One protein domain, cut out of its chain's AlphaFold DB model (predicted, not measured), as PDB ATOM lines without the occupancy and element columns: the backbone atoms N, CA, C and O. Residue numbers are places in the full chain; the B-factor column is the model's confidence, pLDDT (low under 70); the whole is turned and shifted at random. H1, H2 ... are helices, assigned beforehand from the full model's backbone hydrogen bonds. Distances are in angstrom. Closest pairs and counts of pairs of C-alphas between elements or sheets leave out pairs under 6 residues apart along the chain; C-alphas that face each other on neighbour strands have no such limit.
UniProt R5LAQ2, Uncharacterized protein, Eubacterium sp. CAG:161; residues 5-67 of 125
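This is residues 5 to 67 of the 125 residues of an uncharacterized protein of Eubacterium sp. CAG:161 (UniProt R5LAQ2). H2, H3 and H4 make an up-and-down bundle, each running against the one before, their centres in a triangle; H1 slants away, and its residues 5 to 10 stick out. The printed part has 63 residues with four named helices, H1 to H4, and no named strand: all helix. It is compact, radius of gyration of the C-alphas 11.4 A, spanning 33 by 27 by 18 A.

Start at H1, residues 5 to 15, close but not clearly touching H2, residues 20 to 33; their closest C-alphas, Leu 15 and Met 23, are 6.4 A apart. H2 and H3, residues 36 to 47, touch as a hairpin at a shallow tilt of 17 degrees; look at their closest C-alphas, Gly 30 and Thr 39, 5.5 A apart. With residues 42 to 46 alone, H3 touches H4, residues 53 to 63, in another hairpin; the closest C-alphas, Ile 46 and Phe 53, are 6.6 A apart. H1 and H4 are apart. In H1 to H4 every O i to N i+4 pair is within hydrogen-bond range.

Find C-alpha 5 at (32.323, -8.315, -40.654), where H1 begins, 15.2 A long. H2 runs 20.0 A, H3 16.5 A and H4 15.3 A, to C-alpha 63 at (36.712, 5.613, -13.160).

The C-alphas farthest apart, Lys 5 and Lys 67, are 33.5 A apart. The printed part has no cut, and its three links are tight. Residues 6 to 8 and 66 to 67 have pLDDT under 70.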
ATOM      1  N   LYS A   5      32.970  -7.055 -41.051       72.44
ATOM      2  CA  LYS A   5      32.323  -8.315 -40.654       72.44
ATOM      3  C   LYS A   5      33.076  -9.017 -39.526       72.44
ATOM      4  O   LYS A   5      32.457  -9.384 -38.536       72.44
ATOM      5  N   GLU A   6      34.396  -9.136 -39.640       68.69
ATOM      6  CA  GLU A   6      35.232  -9.758 -38.603       68.69
ATOM      7  C   GLU A   6      35.215  -8.942 -37.304       68.69
ATOM      8  O   GLU A   6      35.182  -9.509 -36.217       68.69
ATOM      9  N   MET A   7      35.174  -7.609 -37.407       63.59
ATOM     10  CA  MET A   7      35.016  -6.715 -36.257       63.59
ATOM     11  C   MET A   7      33.654  -6.921 -35.571       63.59
ATOM     12  O   MET A   7      33.593  -7.021 -34.348       63.59
ATOM     13  N   ALA A   8      32.568  -7.027 -36.343       69.44
ATOM     14  CA  ALA A   8      31.224  -7.249 -35.812       69.44
ATOM     15  C   ALA A   8      31.072  -8.631 -35.155       69.44
ATOM     16  O   ALA A   8      30.490  -8.742 -34.078       69.44
ATOM     17  N   GLU A   9      31.629  -9.680 -35.759       74.44
ATOM     18  CA  GLU A   9      31.650 -11.026 -35.176       74.44
ATOM     19  C   GLU A   9      32.504 -11.089 -33.910       74.44
ATOM     20  O   GLU A   9      32.108 -11.715 -32.927       74.44
ATOM     21  N   TRP A  10      33.645 -10.398 -33.901       71.12
ATOM     22  CA  TRP A  10      34.499 -10.291 -32.724       71.12
ATOM     23  C   TRP A  10      33.780  -9.594 -31.562       71.12
ATOM     24  O   TRP A  10      33.780 -10.122 -30.450       71.12
ATOM     25  N   ILE A  11      33.094  -8.472 -31.821       74.50
ATOM     26  CA  ILE A  11      32.262  -7.777 -30.822       74.50
ATOM     27  C   ILE A  11      31.140  -8.699 -30.337       74.50
ATOM     28  O   ILE A  11      30.968  -8.873 -29.132       74.50
ATOM     29  N   LYS A  12      30.417  -9.347 -31.256       75.88
ATOM     30  CA  LYS A  12      29.298 -10.240 -30.925       75.88
ATOM     31  C   LYS A  12      29.733 -11.400 -30.032       75.88
ATOM     32  O   LYS A  12      29.086 -11.669 -29.028       75.88
ATOM     33  N   LYS A  13      30.854 -12.048 -30.355       82.44
ATOM     34  CA  LYS A  13      31.430 -13.127 -29.538       82.44
ATOM     35  C   LYS A  13      31.875 -12.617 -28.167       82.44
ATOM     36  O   LYS A  13      31.714 -13.291 -27.152       82.44
ATOM     37  N   ARG A  14      32.438 -11.407 -28.114       80.94
ATOM     38  CA  ARG A  14      32.934 -10.816 -26.868       80.94
ATOM     39  C   ARG A  14      31.806 -10.349 -25.948       80.94
ATOM     40  O   ARG A  14      31.990 -10.427 -24.740       80.94
ATOM     41  N   LEU A  15      30.643  -9.989 -26.486       83.38
ATOM     42  CA  LEU A  15      29.444  -9.592 -25.733       83.38
ATOM     43  C   LEU A  15      28.418 -10.723 -25.536       83.38
ATOM     44  O   LEU A  15      27.382 -10.533 -24.905       83.38
ATOM     45  N   GLU A  16      28.693 -11.918 -26.058       85.94
ATOM     46  CA  GLU A  16      27.804 -13.073 -25.922       85.94
ATOM     47  C   GLU A  16      27.528 -13.400 -24.444       85.94
ATOM     48  O   GLU A  16      28.459 -13.436 -23.634       85.94
ATOM     49  N   GLY A  17      26.257 -13.640 -24.103       83.94
ATOM     50  CA  GLY A  17      25.806 -13.944 -22.738       83.94
ATOM     51  C   GLY A  17      25.457 -12.725 -21.875       83.94
ATOM     52  O   GLY A  17      25.121 -12.896 -20.704       83.94
ATOM     53  N   MET A  18      25.527 -11.518 -22.439       88.88
ATOM     54  CA  MET A  18      25.108 -10.272 -21.792       88.88
ATOM     55  C   MET A  18      23.661  -9.928 -22.174       88.88
ATOM     56  O   MET A  18      23.173 -10.317 -23.236       88.88
ATOM     57  N   SER A  19      22.970  -9.203 -21.306       90.69
ATOM     58  CA  SER A  19      21.702  -8.538 -21.606       90.69
ATOM     59  C   SER A  19      21.917  -7.325 -22.515       90.69
ATOM     60  O   SER A  19      23.032  -6.823 -22.656       90.69
ATOM     61  N   GLU A  20      20.844  -6.832 -23.129       88.12
ATOM     62  CA  GLU A  20      20.902  -5.649 -23.992       88.12
ATOM     63  C   GLU A  20      21.413  -4.408 -23.243       88.12
ATOM     64  O   GLU A  20      22.281  -3.707 -23.754       88.12
ATOM     65  N   GLU A  21      20.965  -4.189 -22.001       90.38
ATOM     66  CA  GLU A  21      21.435  -3.077 -21.165       90.38
ATOM     67  C   GLU A  21      22.947  -3.158 -20.899       90.38
ATOM     68  O   GLU A  21      23.670  -2.172 -21.044       90.38
ATOM     69  N   GLU A  22      23.442  -4.349 -20.561       91.62
ATOM     70  CA  GLU A  22      24.867  -4.595 -20.346       91.62
ATOM     71  C   GLU A  22      25.683  -4.332 -21.626       91.62
ATOM     72  O   GLU A  22      26.752  -3.722 -21.565       91.62
ATOM     73  N   MET A  23      25.183  -4.756 -22.793       90.06
ATOM     74  CA  MET A  23      25.844  -4.504 -24.078       90.06
ATOM     75  C   MET A  23      25.911  -3.012 -24.405       90.06
ATOM     76  O   MET A  23      26.979  -2.530 -24.791       90.06
ATOM     77  N   VAL A  24      24.800  -2.288 -24.237       88.88
ATOM     78  CA  VAL A  24      24.731  -0.837 -24.467       88.88
ATOM     79  C   VAL A  24      25.732  -0.119 -23.568       88.88
ATOM     80  O   VAL A  24      26.554   0.647 -24.070       88.88
ATOM     81  N   PHE A  25      25.755  -0.445 -22.273       89.94
ATOM     82  CA  PHE A  25      26.688   0.168 -21.332       89.94
ATOM     83  C   PHE A  25      28.155  -0.048 -21.731       89.94
ATOM     84  O   PHE A  25      28.939   0.901 -21.748       89.94
ATOM     85  N   VAL A  26      28.536  -1.274 -22.114       90.81
ATOM     86  CA  VAL A  26      29.911  -1.567 -22.550       90.81
ATOM     87  C   VAL A  26      30.293  -0.787 -23.806       90.81
ATOM     88  O   VAL A  26      31.411  -0.270 -23.888       90.81
ATOM     89  N   MET A  27      29.390  -0.701 -24.786       86.38
ATOM     90  CA  MET A  27      29.644   0.045 -26.019       86.38
ATOM     91  C   MET A  27      29.800   1.540 -25.735       86.38
ATOM     92  O   MET A  27      30.788   2.133 -26.166       86.38
ATOM     93  N   GLU A  28      28.885   2.138 -24.972       85.88
ATOM     94  CA  GLU A  28      28.942   3.556 -24.601       85.88
ATOM     95  C   GLU A  28      30.208   3.888 -23.807       85.88
ATOM     96  O   GLU A  28      30.896   4.875 -24.089       85.88
ATOM     97  N   TYR A  29      30.563   3.044 -22.837       86.94
ATOM     98  CA  TYR A  29      31.776   3.203 -22.045       86.94
ATOM     99  C   TYR A  29      33.035   3.116 -22.917       86.94
ATOM    100  O   TYR A  29      33.878   4.015 -22.880       86.94
ATOM    101  N   GLY A  30      33.152   2.080 -23.752       85.75
ATOM    102  CA  GLY A  30      34.318   1.884 -24.612       85.75
ATOM    103  C   GLY A  30      34.460   2.961 -25.686       85.75
ATOM    104  O   GLY A  30      35.570   3.421 -25.949       85.75
ATOM    105  N   MET A  31      33.350   3.418 -26.272       80.88
ATOM    106  CA  MET A  31      33.355   4.517 -27.244       80.88
ATOM    107  C   MET A  31      33.765   5.843 -26.610       80.88
ATOM    108  O   MET A  31      34.457   6.636 -27.242       80.88
ATOM    109  N   SER A  32      33.329   6.091 -25.378       79.62
ATOM    110  CA  SER A  32      33.554   7.380 -24.734       79.62
ATOM    111  C   SER A  32      34.898   7.516 -24.032       79.62
ATOM    112  O   SER A  32      35.428   8.620 -23.976       79.62
ATOM    113  N   THR A  33      35.454   6.421 -23.517       82.62
ATOM    114  CA  THR A  33      36.775   6.425 -22.872       82.62
ATOM    115  C   THR A  33      37.898   6.105 -23.855       82.62
ATOM    116  O   THR A  33      39.029   6.533 -23.656       82.62
ATOM    117  N   GLY A  34      37.616   5.328 -24.909       80.00
ATOM    118  CA  GLY A  34      38.639   4.777 -25.801       80.00
ATOM    119  C   GLY A  34      39.554   3.740 -25.133       80.00
ATOM    120  O   GLY A  34      40.452   3.208 -25.793       80.00
ATOM    121  N   ASP A  35      39.329   3.422 -23.854       81.94
ATOM    122  CA  ASP A  35      40.189   2.548 -23.065       81.94
ATOM    123  C   ASP A  35      39.808   1.082 -23.285       81.94
ATOM    124  O   ASP A  35      38.849   0.546 -22.720       81.94
ATOM    125  N   ARG A  36      40.583   0.415 -24.140       83.75
ATOM    126  CA  ARG A  36      40.368  -0.991 -24.495       83.75
ATOM    127  C   ARG A  36      40.663  -1.951 -23.347       83.75
ATOM    128  O   ARG A  36      40.069  -3.028 -23.324       83.75
ATOM    129  N   GLU A  37      41.567  -1.595 -22.439       86.25
ATOM    130  CA  GLU A  37      41.954  -2.446 -21.315       86.25
ATOM    131  C   GLU A  37      40.857  -2.428 -20.252       86.25
ATOM    132  O   GLU A  37      40.314  -3.480 -19.913       86.25
ATOM    133  N   LEU A  38      40.431  -1.236 -19.825       88.19
ATOM    134  CA  LEU A  38      39.323  -1.084 -18.883       88.19
ATOM    135  C   LEU A  38      38.014  -1.642 -19.446       88.19
ATOM    136  O   LEU A  38      37.301  -2.342 -18.730       88.19
ATOM    137  N   THR A  39      37.726  -1.403 -20.731       89.44
ATOM    138  CA  THR A  39      36.547  -1.987 -21.394       89.44
ATOM    139  C   THR A  39      36.634  -3.512 -21.440       89.44
ATOM    140  O   THR A  39      35.636  -4.200 -21.238       89.44
ATOM    141  N   GLY A  40      37.827  -4.065 -21.677       88.56
ATOM    142  CA  GLY A  40      38.069  -5.502 -21.631       88.56
ATOM    143  C   GLY A  40      37.808  -6.094 -20.248       88.56
ATOM    144  O   GLY A  40      37.071  -7.072 -20.153       88.56
ATOM    145  N   ASN A  41      38.347  -5.470 -19.201       90.88
ATOM    146  CA  ASN A  41      38.159  -5.886 -17.809       90.88
ATOM    147  C   ASN A  41      36.679  -5.828 -17.398       90.88
ATOM    148  O   ASN A  41      36.170  -6.769 -16.795       90.88
ATOM    149  N   MET A  42      35.969  -4.774 -17.811       91.56
ATOM    150  CA  MET A  42      34.542  -4.605 -17.538       91.56
ATOM    151  C   MET A  42      33.712  -5.740 -18.140       91.56
ATOM    152  O   MET A  42      32.815  -6.262 -17.486       91.56
ATOM    153  N   ILE A  43      34.014  -6.145 -19.376       92.06
ATOM    154  CA  ILE A  43      33.318  -7.257 -20.037       92.06
ATOM    155  C   ILE A  43      33.510  -8.562 -19.255       92.06
ATOM    156  O   ILE A  43      32.545  -9.299 -19.069       92.06
ATOM    157  N   GLU A  44      34.727  -8.852 -18.789       91.25
ATOM    158  CA  GLU A  44      34.997 -10.070 -18.013       91.25
ATOM    159  C   GLU A  44      34.272 -10.053 -16.658       91.25
ATOM    160  O   GLU A  44      33.679 -11.054 -16.255       91.25
ATOM    161  N   GLU A  45      34.231  -8.903 -15.982       92.31
ATOM    162  CA  GLU A  45      33.479  -8.746 -14.735       92.31
ATOM    163  C   GLU A  45      31.969  -8.907 -14.939       92.31
ATOM    164  O   GLU A  45      31.320  -9.622 -14.172       92.31
ATOM    165  N   ILE A  46      31.405  -8.322 -16.001       91.62
ATOM    166  CA  ILE A  46      29.988  -8.510 -16.352       91.62
ATOM    167  C   ILE A  46      29.710  -9.968 -16.754       91.62
ATOM    168  O   ILE A  46      28.583 -10.438 -16.664       91.62
ATOM    169  N   LYS A  47      30.711 -10.753 -17.147       89.75
ATOM    170  CA  LYS A  47      30.528 -12.184 -17.434       89.75
ATOM    171  C   LYS A  47      30.673 -13.091 -16.213       89.75
ATOM    172  O   LYS A  47      30.355 -14.279 -16.306       89.75
ATOM    173  N   SER A  48      31.106 -12.562 -15.071       89.50
ATOM    174  CA  SER A  48      31.283 -13.344 -13.845       89.50
ATOM    175  C   SER A  48      29.951 -13.849 -13.254       89.50
ATOM    176  O   SER A  48      28.877 -13.283 -13.489       89.50
ATOM    177  N   LYS A  49      30.017 -14.966 -12.511       74.75
ATOM    178  CA  LYS A  49      28.887 -15.514 -11.736       74.75
ATOM    179  C   LYS A  49      28.717 -14.707 -10.441       74.75
ATOM    180  O   LYS A  49      29.714 -14.272  -9.880       74.75
ATOM    181  N   ASP A  50      27.473 -14.528  -9.989       77.38
ATOM    182  CA  ASP A  50      27.095 -13.722  -8.807       77.38
ATOM    183  C   ASP A  50      27.435 -12.219  -8.903       77.38
ATOM    184  O   ASP A  50      27.685 -11.546  -7.905       77.38
ATOM    185  N   ARG A  51      27.429 -11.677 -10.127       83.12
ATOM    186  CA  ARG A  51      27.688 -10.258 -10.394       83.12
ATOM    187  C   ARG A  51      26.568  -9.339  -9.901       83.12
ATOM    188  O   ARG A  51      25.386  -9.645 -10.053       83.12
ATOM    189  N   ASP A  52      26.958  -8.155  -9.440       91.12
ATOM    190  CA  ASP A  52      26.067  -7.004  -9.277       91.12
ATOM    191  C   ASP A  52      26.382  -5.975 -10.368       91.12
ATOM    192  O   ASP A  52      27.338  -5.196 -10.269       91.12
ATOM    193  N   PHE A  53      25.581  -6.004 -11.434       91.06
ATOM    194  CA  PHE A  53      25.761  -5.127 -12.586       91.06
ATOM    195  C   PHE A  53      25.684  -3.641 -12.210       91.06
ATOM    196  O   PHE A  53      26.477  -2.849 -12.713       91.06
ATOM    197  N   GLU A  54      24.818  -3.255 -11.268       91.12
ATOM    198  CA  GLU A  54      24.682  -1.855 -10.849       91.12
ATOM    199  C   GLU A  54      25.920  -1.361 -10.093       91.12
ATOM    200  O   GLU A  54      26.376  -0.230 -10.288       91.12
ATOM    201  N   THR A  55      26.525  -2.220  -9.273       92.06
ATOM    202  CA  THR A  55      27.795  -1.899  -8.608       92.06
ATOM    203  C   THR A  55      28.949  -1.781  -9.610       92.06
ATOM    204  O   THR A  55      29.752  -0.847  -9.509       92.06
ATOM    205  N   ILE A  56      29.021  -2.672 -10.607       92.25
ATOM    206  CA  ILE A  56      30.021  -2.603 -11.689       92.25
ATOM    207  C   ILE A  56      29.857  -1.296 -12.480       92.25
ATOM    208  O   ILE A  56      30.818  -0.543 -12.645       92.25
ATOM    209  N   LYS A  57      28.627  -0.980 -12.897       90.00
ATOM    210  CA  LYS A  57      28.265   0.230 -13.648       90.00
ATOM    211  C   LYS A  57      28.697   1.501 -12.920       90.00
ATOM    212  O   LYS A  57      29.387   2.339 -13.498       90.00
ATOM    213  N   LYS A  58      28.378   1.617 -11.625       88.38
ATOM    214  CA  LYS A  58      28.786   2.761 -10.789       88.38
ATOM    215  C   LYS A  58      30.303   2.911 -10.694       88.38
ATOM    216  O   LYS A  58      30.801   4.030 -10.804       88.38
ATOM    217  N   ARG A  59      31.037   1.809 -10.507       91.75
ATOM    218  CA  ARG A  59      32.505   1.839 -10.424       91.75
ATOM    219  C   ARG A  59      33.126   2.324 -11.731       91.75
ATOM    220  O   ARG A  59      33.965   3.217 -11.694       91.75
ATOM    221  N   TYR A  60      32.711   1.773 -12.869       90.31
ATOM    222  CA  TYR A  60      33.264   2.173 -14.163       90.31
ATOM    223  C   TYR A  60      32.907   3.619 -14.522       90.31
ATOM    224  O   TYR A  60      33.788   4.363 -14.940       90.31
ATOM    225  N   LEU A  61      31.677   4.074 -14.260       86.69
ATOM    226  CA  LEU A  61      31.322   5.492 -14.427       86.69
ATOM    227  C   LEU A  61      32.214   6.419 -13.587       86.69
ATOM    228  O   LEU A  61      32.673   7.439 -14.095       86.69
ATOM    229  N   ALA A  62      32.514   6.038 -12.341       85.12
ATOM    230  CA  ALA A  62      33.421   6.798 -11.484       85.12
ATOM    231  C   ALA A  62      34.865   6.822 -12.021       85.12
ATOM    232  O   ALA A  62      35.496   7.873 -11.991       85.12
ATOM    233  N   ILE A  63      35.372   5.696 -12.543       85.06
ATOM    234  CA  ILE A  63      36.712   5.613 -13.160       85.06
ATOM    235  C   ILE A  63      36.807   6.515 -14.393       85.06
ATOM    236  O   ILE A  63      37.819   7.178 -14.590       85.06
ATOM    237  N   ALA A  64      35.756   6.562 -15.208       79.06
ATOM    238  CA  ALA A  64      35.714   7.408 -16.395       79.06
ATOM    239  C   ALA A  64      35.500   8.902 -16.087       79.06
ATOM    240  O   ALA A  64      35.312   9.674 -17.023       79.06
ATOM    241  N   GLU A  65      35.453   9.299 -14.806       75.69
ATOM    242  CA  GLU A  65      35.041  10.638 -14.347       75.69
ATOM    243  C   GLU A  65      33.699  11.089 -14.950       75.69
ATOM    244  O   GLU A  65      33.378  12.276 -15.034       75.69
ATOM    245  N   LYS A  66      32.880  10.124 -15.382       68.19
ATOM    246  CA  LYS A  66      31.623  10.396 -16.053       68.19
ATOM    247  C   LYS A  66      30.543  10.604 -15.020       68.19
ATOM    248  O   LYS A  66      30.212   9.714 -14.231       68.19
ATOM    249  N   LYS A  67      29.957  11.795 -15.061       68.56
ATOM    250  CA  LYS A  67      28.748  12.085 -14.306       68.56
ATOM    251  C   LYS A  67      27.640  11.131 -14.779       68.56
ATOM    252  O   LYS A  67      27.532  10.853 -15.974       68.56
TER     253      LYS A  67